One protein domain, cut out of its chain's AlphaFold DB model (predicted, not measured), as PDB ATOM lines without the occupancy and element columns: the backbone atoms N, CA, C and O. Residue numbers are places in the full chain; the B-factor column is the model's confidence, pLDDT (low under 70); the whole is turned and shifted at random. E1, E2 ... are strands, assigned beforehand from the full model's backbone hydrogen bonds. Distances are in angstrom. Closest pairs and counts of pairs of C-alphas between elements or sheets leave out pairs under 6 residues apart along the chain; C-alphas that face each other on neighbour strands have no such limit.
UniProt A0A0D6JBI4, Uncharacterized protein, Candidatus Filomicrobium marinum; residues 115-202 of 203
ATOM      1  N   ALA A 115     197.079  99.372 141.418       97.69
ATOM      2  CA  ALA A 115     197.274  99.527 139.976       97.69
ATOM      3  C   ALA A 115     196.022  99.089 139.196       97.69
ATOM      4  O   ALA A 115     195.395  98.087 139.547       97.69
ATOM      5  N   VAL A 116     195.685  99.827 138.138       96.06
ATOM      6  CA  VAL A 116     194.517  99.575 137.281       96.06
ATOM      7  C   VAL A 116     194.943  99.530 135.811       96.06
ATOM      8  O   VAL A 116     195.704 100.395 135.361       96.06
ATOM      9  N   PRO A 117     194.475  98.543 135.022       94.06
ATOM     10  CA  PRO A 117     194.671  98.547 133.578       94.06
ATOM     11  C   PRO A 117     194.018  99.778 132.946       94.06
ATOM     12  O   PRO A 117     192.880 100.112 133.251       94.06
ATOM     13  N   ARG A 118     194.686 100.435 131.994       91.00
ATOM     14  CA  ARG A 118     194.126 101.636 131.341       91.00
ATOM     15  C   ARG A 118     192.797 101.404 130.620       91.00
ATOM     16  O   ARG A 118     192.035 102.345 130.459       91.00
ATOM     17  N   SER A 119     192.516 100.173 130.198       91.19
ATOM     18  CA  SER A 119     191.224  99.785 129.622       91.19
ATOM     19  C   SER A 119     190.057  99.892 130.609       91.19
ATOM     20  O   SER A 119     188.911  99.934 130.179       91.19
ATOM     21  N   GLU A 120     190.347  99.932 131.908       93.62
ATOM     22  CA  GLU A 120     189.379 100.015 133.006       93.62
ATOM     23  C   GLU A 120     189.391 101.391 133.688       93.62
ATOM     24  O   GLU A 120     188.866 101.526 134.793       93.62
ATOM     25  N   ILE A 121     190.015 102.393 133.054       95.50
ATOM     26  CA  ILE A 121     190.071 103.764 133.565       95.50
ATOM     27  C   ILE A 121     188.673 104.287 133.899       95.50
ATOM     28  O   ILE A 121     187.737 104.120 133.115       95.50
ATOM     29  N   ASP A 122     188.561 104.919 135.063       96.69
ATOM     30  CA  ASP A 122     187.320 105.492 135.572       96.69
ATOM     31  C   ASP A 122     187.575 106.808 136.325       96.69
ATOM     32  O   ASP A 122     188.704 107.138 136.712       96.69
ATOM     33  N   VAL A 123     186.508 107.572 136.549       97.81
ATOM     34  CA  VAL A 123     186.533 108.779 137.374       97.81
ATOM     35  C   VAL A 123     187.019 108.435 138.781       97.81
ATOM     36  O   VAL A 123     186.567 107.483 139.417       97.81
ATOM     37  N   GLY A 124     187.945 109.239 139.297       97.69
ATOM     38  CA  GLY A 124     188.578 109.006 140.592       97.69
ATOM     39  C   GLY A 124     189.903 108.243 140.519       97.69
ATOM     40  O   GLY A 124     190.609 108.189 141.532       97.69
ATOM     41  N   ASP A 125     190.272 107.708 139.354       98.19
ATOM     42  CA  ASP A 125     191.594 107.125 139.141       98.19
ATOM     43  C   ASP A 125     192.689 108.188 139.113       98.19
ATOM     44  O   ASP A 125     192.481 109.348 138.756       98.19
ATOM     45  N   VAL A 126     193.896 107.779 139.483       98.44
ATOM     46  CA  VAL A 126     195.061 108.642 139.625       98.44
ATOM     47  C   VAL A 126     196.165 108.121 138.721       98.44
ATOM     48  O   VAL A 126     196.638 106.996 138.889       98.44
ATOM     49  N   PHE A 127     196.638 108.951 137.796       98.25
ATOM     50  CA  PHE A 127     197.943 108.718 137.189       98.25
ATOM     51  C   PHE A 127     198.998 109.215 138.164       98.25
ATOM     52  O   PHE A 127     199.039 110.403 138.485       98.25
ATOM     53  N   ILE A 128     199.837 108.310 138.653       98.50
ATOM     54  CA  ILE A 128     200.822 108.595 139.688       98.50
ATOM     55  C   ILE A 128     202.168 107.959 139.348       98.50
ATOM     56  O   ILE A 128     202.248 106.889 138.749       98.50
ATOM     57  N   LYS A 129     203.236 108.669 139.710       97.69
ATOM     58  CA  LYS A 129     204.589 108.128 139.821       97.69
ATOM     59  C   LYS A 129     205.132 108.521 141.189       97.69
ATOM     60  O   LYS A 129     205.332 109.712 141.446       97.69
ATOM     61  N   GLY A 130     205.369 107.539 142.047       96.00
ATOM     62  CA  GLY A 130     205.941 107.747 143.372       96.00
ATOM     63  C   GLY A 130     207.419 108.137 143.337       96.00
ATOM     64  O   GLY A 130     208.144 107.865 142.377       96.00
ATOM     65  N   GLY A 131     207.878 108.783 144.414       92.69
ATOM     66  CA  GLY A 131     209.286 109.123 144.634       92.69
ATOM     67  C   GLY A 131     209.565 110.622 144.772       92.69
ATOM     68  O   GLY A 131     208.653 111.428 144.947       92.69
ATOM     69  N   PHE A 132     210.852 110.975 144.707       89.12
ATOM     70  CA  PHE A 132     211.379 112.330 144.903       89.12
ATOM     71  C   PHE A 132     212.369 112.658 143.765       89.12
ATOM     72  O   PHE A 132     213.554 112.352 143.888       89.12
ATOM     73  N   PRO A 133     211.912 113.212 142.627       90.19
ATOM     74  CA  PRO A 133     210.576 113.750 142.379       90.19
ATOM     75  C   PRO A 133     209.551 112.680 141.971       90.19
ATOM     76  O   PRO A 133     209.877 111.685 141.321       90.19
ATOM     77  N   GLY A 134     208.289 112.946 142.291       94.62
ATOM     78  CA  GLY A 134     207.125 112.217 141.795       94.62
ATOM     79  C   GLY A 134     206.040 113.199 141.360       94.62
ATOM     80  O   GLY A 134     206.138 114.390 141.657       94.62
ATOM     81  N   HIS A 135     205.010 112.705 140.673       97.69
ATOM     82  CA  HIS A 135     203.844 113.514 140.301       97.69
ATOM     83  C   HIS A 135     202.553 112.696 140.343       97.69
ATOM     84  O   HIS A 135     202.601 111.466 140.292       97.69
ATOM     85  N   ALA A 136     201.413 113.376 140.428       98.12
ATOM     86  CA  ALA A 136     200.087 112.783 140.457       98.12
ATOM     87  C   ALA A 136     199.062 113.719 139.803       98.12
ATOM     88  O   ALA A 136     199.066 114.924 140.059       98.12
ATOM     89  N   VAL A 137     198.170 113.147 138.994       98.44
ATOM     90  CA  VAL A 137     197.004 113.822 138.403       98.44
ATOM     91  C   VAL A 137     195.779 112.911 138.524       98.44
ATOM     92  O   VAL A 137     195.919 111.689 138.485       98.44
ATOM     93  N   LEU A 138     194.589 113.488 138.689       98.56
ATOM     94  CA  LEU A 138     193.333 112.752 138.885       98.56
ATOM     95  C   LEU A 138     192.480 112.787 137.618       98.56
ATOM     96  O   LEU A 138     192.330 113.845 137.008       98.56
ATOM     97  N   VAL A 139     191.874 111.653 137.283       98.38
ATOM     98  CA  VAL A 139     190.770 111.549 136.327       98.38
ATOM     99  C   VAL A 139     189.520 112.144 136.973       98.38
ATOM    100  O   VAL A 139     188.927 111.550 137.872       98.38
ATOM    101  N   ALA A 140     189.160 113.358 136.562       97.75
ATOM    102  CA  ALA A 140     188.084 114.125 137.187       97.75
ATOM    103  C   ALA A 140     186.709 113.839 136.588       97.75
ATOM    104  O   ALA A 140     185.710 113.929 137.295       97.75
ATOM    105  N   ASP A 141     186.671 113.533 135.293       97.75
ATOM    106  CA  ASP A 141     185.438 113.290 134.559       97.75
ATOM    107  C   ASP A 141     185.709 112.413 133.334       97.75
ATOM    108  O   ASP A 141     186.841 112.371 132.832       97.75
ATOM    109  N   MET A 142     184.671 111.730 132.858       97.25
ATOM    110  CA  MET A 142     184.705 110.867 131.687       97.25
ATOM    111  C   MET A 142     183.433 111.000 130.861       97.25
ATOM    112  O   MET A 142     182.329 111.077 131.387       97.25
ATOM    113  N   VAL A 143     183.599 110.967 129.543       96.50
ATOM    114  CA  VAL A 143     182.496 110.998 128.582       96.50
ATOM    115  C   VAL A 143     182.676 109.900 127.552       96.50
ATOM    116  O   VAL A 143     183.802 109.537 127.202       96.50
ATOM    117  N   GLU A 144     181.562 109.389 127.049       95.75
ATOM    118  CA  GLU A 144     181.520 108.399 125.982       95.75
ATOM    119  C   GLU A 144     180.680 108.941 124.830       95.75
ATOM    120  O   GLU A 144     179.573 109.441 125.024       95.75
ATOM    121  N   ASN A 145     181.219 108.864 123.618       95.06
ATOM    122  CA  ASN A 145     180.443 109.123 122.420       95.06
ATOM    123  C   ASN A 145     179.553 107.907 122.136       95.06
ATOM    124  O   ASN A 145     180.057 106.868 121.720       95.06
ATOM    125  N   GLU A 146     178.239 108.045 122.310       95.44
ATOM    126  CA  GLU A 146     177.277 106.942 122.145       95.44
ATOM    127  C   GLU A 146     177.294 106.305 120.745       95.44
ATOM    128  O   GLU A 146     177.019 105.117 120.602       95.44
ATOM    129  N   ALA A 147     177.632 107.070 119.700       96.25
ATOM    130  CA  ALA A 147     177.639 106.571 118.326       96.25
ATOM    131  C   ALA A 147     178.911 105.781 117.981       96.25
ATOM    132  O   ALA A 147     178.862 104.873 117.152       96.25
ATOM    133  N   THR A 148     180.057 106.135 118.574       94.81
ATOM    134  CA  THR A 148     181.364 105.534 118.240       94.81
ATOM    135  C   THR A 148     181.950 104.667 119.352       94.81
ATOM    136  O   THR A 148     182.908 103.934 119.103       94.81
ATOM    137  N   GLY A 149     181.422 104.764 120.574       92.62
ATOM    138  CA  GLY A 149     182.006 104.186 121.785       92.62
ATOM    139  C   GLY A 149     183.318 104.855 122.217       92.62
ATOM    140  O   GLY A 149     184.036 104.326 123.067       92.62
ATOM    141  N   GLU A 150     183.699 105.993 121.618       92.75
ATOM    142  CA  GLU A 150     184.934 106.685 121.986       92.75
ATOM    143  C   GLU A 150     184.808 107.267 123.395       92.75
ATOM    144  O   GLU A 150     184.002 108.165 123.639       92.75
ATOM    145  N   LYS A 151     185.664 106.800 124.306       94.88
ATOM    146  CA  LYS A 151     185.776 107.346 125.658       94.88
ATOM    147  C   LYS A 151     186.853 108.417 125.735       94.88
ATOM    148  O   LYS A 151     187.966 108.239 125.224       94.88
ATOM    149  N   ARG A 152     186.545 109.504 126.435       96.56
ATOM    150  CA  ARG A 152     187.486 110.575 126.765       96.56
ATOM    151  C   ARG A 152     187.428 110.920 128.243       96.56
ATOM    152  O   ARG A 152     186.420 110.669 128.893       96.56
ATOM    153  N   PHE A 153     188.500 111.503 128.764       97.69
ATOM    154  CA  PHE A 153     188.595 111.887 130.168       97.69
ATOM    155  C   PHE A 153     189.261 113.249 130.382       97.69
ATOM    156  O   PHE A 153     190.083 113.687 129.573       97.69
ATOM    157  N   LEU A 154     188.914 113.906 131.490       98.06
ATOM    158  CA  LEU A 154     189.562 115.127 131.967       98.06
ATOM    159  C   LEU A 154     190.543 114.819 133.085       98.06
ATOM    160  O   LEU A 154     190.285 113.991 133.959       98.06
ATOM    161  N   LEU A 155     191.650 115.555 133.083       98.31
ATOM    162  CA  LEU A 155     192.649 115.487 134.134       98.31
ATOM    163  C   LEU A 155     192.667 116.770 134.942       98.31
ATOM    164  O   LEU A 155     192.635 117.867 134.382       98.31
ATOM    165  N   ILE A 156     192.801 116.622 136.254       98.00
ATOM    166  CA  ILE A 156     193.042 117.735 137.163       98.00
ATOM    167  C   ILE A 156     194.314 117.515 137.967       98.00
ATOM    168  O   ILE A 156     194.704 116.381 138.262       98.00
ATOM    169  N   GLN A 157     194.949 118.613 138.357       96.69
ATOM    170  CA  GLN A 157     196.144 118.566 139.187       96.69
ATOM    171  C   GLN A 157     196.290 119.810 140.068       96.69
ATOM    172  O   GLN A 157     195.706 120.857 139.799       96.69
ATOM    173  N   SER A 158     197.162 119.697 141.068       94.69
ATOM    174  CA  SER A 158     197.970 120.806 141.592       94.69
ATOM    175  C   SER A 158     199.432 120.565 141.181       94.69
ATOM    176  O   SER A 158     199.748 119.531 140.591       94.69
ATOM    177  N   TYR A 159     200.343 121.487 141.480       92.81
ATOM    178  CA  TYR A 159     201.764 121.347 141.143       92.81
ATOM    179  C   TYR A 159     202.667 121.793 142.298       92.81
ATOM    180  O   TYR A 159     202.210 121.908 143.434       92.81
ATOM    181  N   MET A 160     203.956 121.973 142.006       90.38
ATOM    182  CA  MET A 160     204.979 122.448 142.935       90.38
ATOM    183  C   MET A 160     205.555 123.776 142.404       90.38
ATOM    184  O   MET A 160     206.075 123.787 141.284       90.38
ATOM    185  N   PRO A 161     205.484 124.894 143.153       93.19
ATOM    186  CA  PRO A 161     204.878 125.051 144.481       93.19
ATOM    187  C   PRO A 161     203.347 124.915 144.459       93.19
ATOM    188  O   PRO A 161     202.732 124.849 143.393       93.19
ATOM    189  N   ALA A 162     202.736 124.888 145.644       94.25
ATOM    190  CA  ALA A 162     201.297 124.785 145.815       94.25
ATOM    191  C   ALA A 162     200.581 125.929 145.092       94.25
ATOM    192  O   ALA A 162     200.954 127.104 145.182       94.25
ATOM    193  N   GLN A 163     199.535 125.568 144.366       95.12
ATOM    194  CA  GLN A 163     198.784 126.465 143.499       95.12
ATOM    195  C   GLN A 163     197.350 125.967 143.357       95.12
ATOM    196  O   GLN A 163     197.033 124.863 143.817       95.12
ATOM    197  N   ASP A 164     196.492 126.763 142.722       95.81
ATOM    198  CA  ASP A 164     195.110 126.347 142.503       95.81
ATOM    199  C   ASP A 164     195.050 125.010 141.756       95.81
ATOM    200  O   ASP A 164     195.805 124.740 140.807       95.81
ATOM    201  N   MET A 165     194.108 124.169 142.176       97.00
ATOM    202  CA  MET A 165     193.795 122.978 141.408       97.00
ATOM    203  C   MET A 165     193.145 123.397 140.092       97.00
ATOM    204  O   MET A 165     192.347 124.333 140.047       97.00
ATOM    205  N   HIS A 166     193.487 122.718 139.007       97.25
ATOM    206  CA  HIS A 166     193.030 123.110 137.679       97.25
ATOM    207  C   HIS A 166     192.842 121.909 136.770       97.25
ATOM    208  O   HIS A 166     193.497 120.879 136.941       97.25
ATOM    209  N   VAL A 167     191.965 122.080 135.780       97.88
ATOM    210  CA  VAL A 167     191.829 121.166 134.645       97.88
ATOM    211  C   VAL A 167     193.001 121.398 133.704       97.88
ATOM    212  O   VAL A 167     193.262 122.534 133.301       97.88
ATOM    213  N   LEU A 168     193.705 120.326 133.361       97.62
ATOM    214  CA  LEU A 168     194.831 120.355 132.439       97.62
ATOM    215  C   LEU A 168     194.367 120.567 130.998       97.62
ATOM    216  O   LEU A 168     193.361 120.008 130.570       97.62
ATOM    217  N   VAL A 169     195.145 121.329 130.230       97.12
ATOM    218  CA  VAL A 169     195.050 121.281 128.764       97.12
ATOM    219  C   VAL A 169     195.653 119.976 128.246       97.12
ATOM    220  O   VAL A 169     196.623 119.468 128.815       97.12
ATOM    221  N   ASN A 170     195.132 119.463 127.133       96.50
ATOM    222  CA  ASN A 170     195.734 118.336 126.436       96.50
ATOM    223  C   ASN A 170     196.821 118.852 125.471       96.50
ATOM    224  O   ASN A 170     196.497 119.488 124.472       96.50
ATOM    225  N   PRO A 171     198.119 118.574 125.696       94.44
ATOM    226  CA  PRO A 171     199.172 119.076 124.813       94.44
ATOM    227  C   PRO A 171     199.139 118.453 123.406       94.44
ATOM    228  O   PRO A 171     199.827 118.944 122.516       94.44
ATOM    229  N   ALA A 172     198.384 117.368 123.201       92.62
ATOM    230  CA  ALA A 172     198.201 116.731 121.900       92.62
ATOM    231  C   ALA A 172     196.980 117.261 121.124       92.62
ATOM    232  O   ALA A 172     196.836 116.926 119.950       92.62
ATOM    233  N   ASP A 173     196.118 118.065 121.753       92.06
ATOM    234  CA  ASP A 173     194.920 118.633 121.133       92.06
ATOM    235  C   ASP A 173     194.678 120.056 121.655       92.06
ATOM    236  O   ASP A 173     194.246 120.269 122.785       92.06
ATOM    237  N   THR A 174     194.945 121.056 120.816       86.75
ATOM    238  CA  THR A 174     194.764 122.468 121.181       86.75
ATOM    239  C   THR A 174     193.299 122.902 121.214       86.75
ATOM    240  O   THR A 174     193.001 123.979 121.728       86.75
ATOM    241  N   SER A 175     192.384 122.094 120.674       92.38
ATOM    242  CA  SER A 175     190.955 122.408 120.607       92.38
ATOM    243  C   SER A 175     190.170 121.907 121.819       92.38
ATOM    244  O   SER A 175     189.043 122.351 122.043       92.38
ATOM    245  N   SER A 176     190.746 120.993 122.610       95.06
ATOM    246  CA  SER A 176     190.025 120.307 123.677       95.06
ATOM    247  C   SER A 176     190.937 119.888 124.835       95.06
ATOM    248  O   SER A 176     191.990 119.302 124.602       95.06
ATOM    249  N   PRO A 177     190.534 120.093 126.104       96.81
ATOM    250  CA  PRO A 177     191.270 119.574 127.261       96.81
ATOM    251  C   PRO A 177     191.088 118.062 127.470       96.81
ATOM    252  O   PRO A 177     191.722 117.477 128.348       96.81
ATOM    253  N   TRP A 178     190.209 117.421 126.697       97.19
ATOM    254  CA  TRP A 178     189.873 116.013 126.854       97.19
ATOM    255  C   TRP A 178     190.950 115.100 126.261       97.19
ATOM    256  O   TRP A 178     191.405 115.280 125.130       97.19
ATOM    257  N   TYR A 179     191.319 114.072 127.019       96.56
ATOM    258  CA  TYR A 179     192.245 113.021 126.612       96.56
ATOM    259  C   TYR A 179     191.472 111.806 126.103       96.56
ATOM    260  O   TYR A 179     190.432 111.459 126.654       96.56
ATOM    261  N   THR A 180     191.982 111.121 125.080       93.44
ATOM    262  CA  THR A 180     191.414 109.833 124.647       93.44
ATOM    263  C   THR A 180     191.703 108.742 125.676       93.44
ATOM    264  O   THR A 180     192.832 108.641 126.143       93.44
ATOM    265  N   ALA A 181     190.725 107.890 126.002       90.56
ATOM    266  CA  ALA A 181     190.935 106.720 126.863       90.56
ATOM    267  C   ALA A 181     191.811 105.639 126.202       90.56
ATOM    268  O   ALA A 181     192.436 104.834 126.889       90.56
ATOM    269  N   ASN A 182     191.930 105.648 124.869       86.38
ATOM    270  CA  ASN A 182     192.800 104.742 124.116       86.38
ATOM    271  C   ASN A 182     194.265 105.228 124.119       86.38
ATOM    272  O   ASN A 182     194.898 105.384 123.071       86.38
ATOM    273  N   VAL A 183     194.806 105.527 125.306       79.12
ATOM    274  CA  VAL A 183     196.181 106.022 125.464       79.12
ATOM    275  C   VAL A 183     197.175 104.889 125.221       79.12
ATOM    276  O   VAL A 183     197.335 103.995 126.057       79.12
ATOM    277  N   LYS A 184     197.913 104.975 124.115       83.94
ATOM    278  CA  LYS A 184     199.070 104.118 123.823       83.94
ATOM    279  C   LYS A 184     200.357 104.792 124.297       83.94
ATOM    280  O   LYS A 184     200.525 105.992 124.091       83.94
ATOM    281  N   GLY A 185     201.281 104.039 124.895       89.94
ATOM    282  CA  GLY A 185     202.555 104.597 125.349       89.94
ATOM    283  C   GLY A 185     202.434 105.472 126.604       89.94
ATOM    284  O   GLY A 185     201.434 105.437 127.319       89.94
ATOM    285  N   PRO A 186     203.448 106.288 126.919       94.31
ATOM    286  CA  PRO A 186     203.397 107.208 128.052       94.31
ATOM    287  C   PRO A 186     202.280 108.257 127.922       94.31
ATOM    288  O   PRO A 186     202.063 108.808 126.843       94.31
ATOM    289  N   LEU A 187     201.608 108.587 129.029       96.50
ATOM    290  CA  LEU A 187     200.644 109.691 129.067       96.50
ATOM    291  C   LEU A 187     201.404 111.011 129.223       96.50
ATOM    292  O   LEU A 187     202.063 111.240 130.239       96.50
ATOM    293  N   LYS A 188     201.289 111.894 128.231       96.31
ATOM    294  CA  LYS A 188     201.888 113.231 128.266       96.31
ATOM    295  C   LYS A 188     200.891 114.246 128.813       96.31
ATOM    296  O   LYS A 188     199.804 114.411 128.271       96.31
ATOM    297  N   THR A 189     201.294 114.965 129.849       96.75
ATOM    298  CA  THR A 189     200.596 116.146 130.369       96.75
ATOM    299  C   THR A 189     201.478 117.383 130.165       96.75
ATOM    300  O   THR A 189     202.665 117.226 129.859       96.75
ATOM    301  N   PRO A 190     200.953 118.612 130.318       95.12
ATOM    302  CA  PRO A 190     201.732 119.828 130.066       95.12
ATOM    303  C   PRO A 190     203.003 119.968 130.913       95.12
ATOM    304  O   PRO A 190     203.925 120.678 130.507       95.12
ATOM    305  N   GLU A 191     203.050 119.329 132.087       94.12
ATOM    306  CA  GLU A 191     204.140 119.476 133.063       94.12
ATOM    307  C   GLU A 191     204.793 118.140 133.466       94.12
ATOM    308  O   GLU A 191     205.832 118.140 134.121       94.12
ATOM    309  N   TRP A 192     204.237 116.994 133.053       96.31
ATOM    310  CA  TRP A 192     204.767 115.673 133.402       96.31
ATOM    311  C   TRP A 192     204.447 114.603 132.354       96.31
ATOM    312  O   TRP A 192     203.401 114.636 131.709       96.31
ATOM    313  N   THR A 193     205.316 113.602 132.209       96.81
ATOM    314  CA  THR A 193     205.026 112.400 131.412       96.81
ATOM    315  C   THR A 193     204.964 111.182 132.320       96.81
ATOM    316  O   THR A 193     205.939 110.844 132.990       96.81
ATOM    317  N   PHE A 194     203.815 110.513 132.335       97.06
ATOM    318  CA  PHE A 194     203.602 109.305 133.114       97.06
ATOM    319  C   PHE A 194     203.943 108.060 132.288       97.06
ATOM    320  O   PHE A 194     203.418 107.910 131.179       97.06
ATOM    321  N   PRO A 195     204.790 107.147 132.801       95.19
ATOM    322  CA  PRO A 195     205.074 105.887 132.123       95.19
ATOM    323  C   PRO A 195     203.823 105.000 132.051       95.19
ATOM    324  O   PRO A 195     202.792 105.268 132.677       95.19
ATOM    325  N   GLU A 196     203.895 103.924 131.273       94.25
ATOM    326  CA  GLU A 196     202.880 102.870 131.328       94.25
ATOM    327  C   GLU A 196     202.805 102.255 132.737       94.25
ATOM    328  O   GLU A 196     203.782 102.272 133.482       94.25
ATOM    329  N   GLY A 197     201.624 101.768 133.129       94.50
ATOM    330  CA  GLY A 197     201.394 101.211 134.471       94.50
ATOM    331  C   GLY A 197     201.254 102.239 135.604       94.50
ATOM    332  O   GLY A 197     201.166 101.856 136.762       94.50
ATOM    333  N   SER A 198     201.206 103.536 135.295       97.25
ATOM    334  CA  SER A 198     201.043 104.618 136.284       97.25
ATOM    335  C   SER A 198     199.605 104.848 136.764       97.25
ATOM    336  O   SER A 198     199.398 105.629 137.690       97.25
ATOM    337  N   LEU A 199     198.603 104.202 136.162       97.94
ATOM    338  CA  LEU A 199     197.200 104.373 136.544       97.94
ATOM    339  C   LEU A 199     196.873 103.535 137.782       97.94
ATOM    340  O   LEU A 199     197.099 102.325 137.792       97.94
ATOM    341  N   HIS A 200     196.333 104.181 138.810       98.56
ATOM    342  CA  HIS A 200     195.982 103.551 140.075       98.56
ATOM    343  C   HIS A 200     194.621 104.034 140.597       98.56
ATOM    344  O   HIS A 200     194.190 105.141 140.288       98.56
ATOM    345  N   ARG A 201     193.972 103.234 141.445       98.12
ATOM    346  CA  ARG A 201     192.663 103.502 142.058       98.12
ATOM    347  C   ARG A 201     192.716 103.362 143.574       98.12
ATOM    348  O   ARG A 201     193.512 102.593 144.116       98.12
ATOM    349  N   TRP A 202     191.852 104.105 144.262       96.50
ATOM    350  CA  TRP A 202     191.644 103.959 145.705       96.50
ATOM    351  C   TRP A 202     191.157 102.539 146.058       96.50
ATOM    352  O   TRP A 202     190.386 101.961 145.292       96.50
TER     353      TRP A 202
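What this domain is: This is residues 115 to 202 of the 203 residues of an uncharacterized protein of Candidatus Filomicrobium marinum (UniProt A0A0D6JBI4). With little regular structure, this is one strongly twisted antiparallel sheet, E4 E3 E2 E1 E5, lengthened by the hairpin of E2 and E3; unnamed residues 169 to 198 loop over one face. The 88 printed residues have five named strands, E1 to E5 along the chain, holding 27 residues, and no named helix: all strand. It is compact, radius of gyration of the C-alphas 12.7 A, spanning 42 by 28 by 22 A.

Where its parts are: E2, residues 135 to 144, is 27.0 A long and bends by 52 degrees at residue 141. E3, residues 151 to 157, is 20.4 A long. E1, residues 126 to 129, begins at C-alpha (195.061, 108.642, 139.625). E4 is residues 166 to 168. E5, residues 199 to 201, ends at C-alpha (192.663, 103.502, 142.058).

How they stand to each other: E1 to E4 form a meander, each strand the antiparallel neighbour of the one before. Within hydrogen-bond range are N 140 and O 154 of E2 and E3, 2.9 A, N 137 and O 127 of E2 and E1, 2.9 A, N 166 and O 157 of E4 and E3, 3.0 A, and N 126 and O 200 of E1 and E5, 2.8 A.

The domain as a whole: The farthest C-alphas, of Phe 132 and Ala 147, are 43.3 A apart. The printed part has no cut; E4 to E5 is a long link of 30 residues. No printed residue is under 70 in pLDDT.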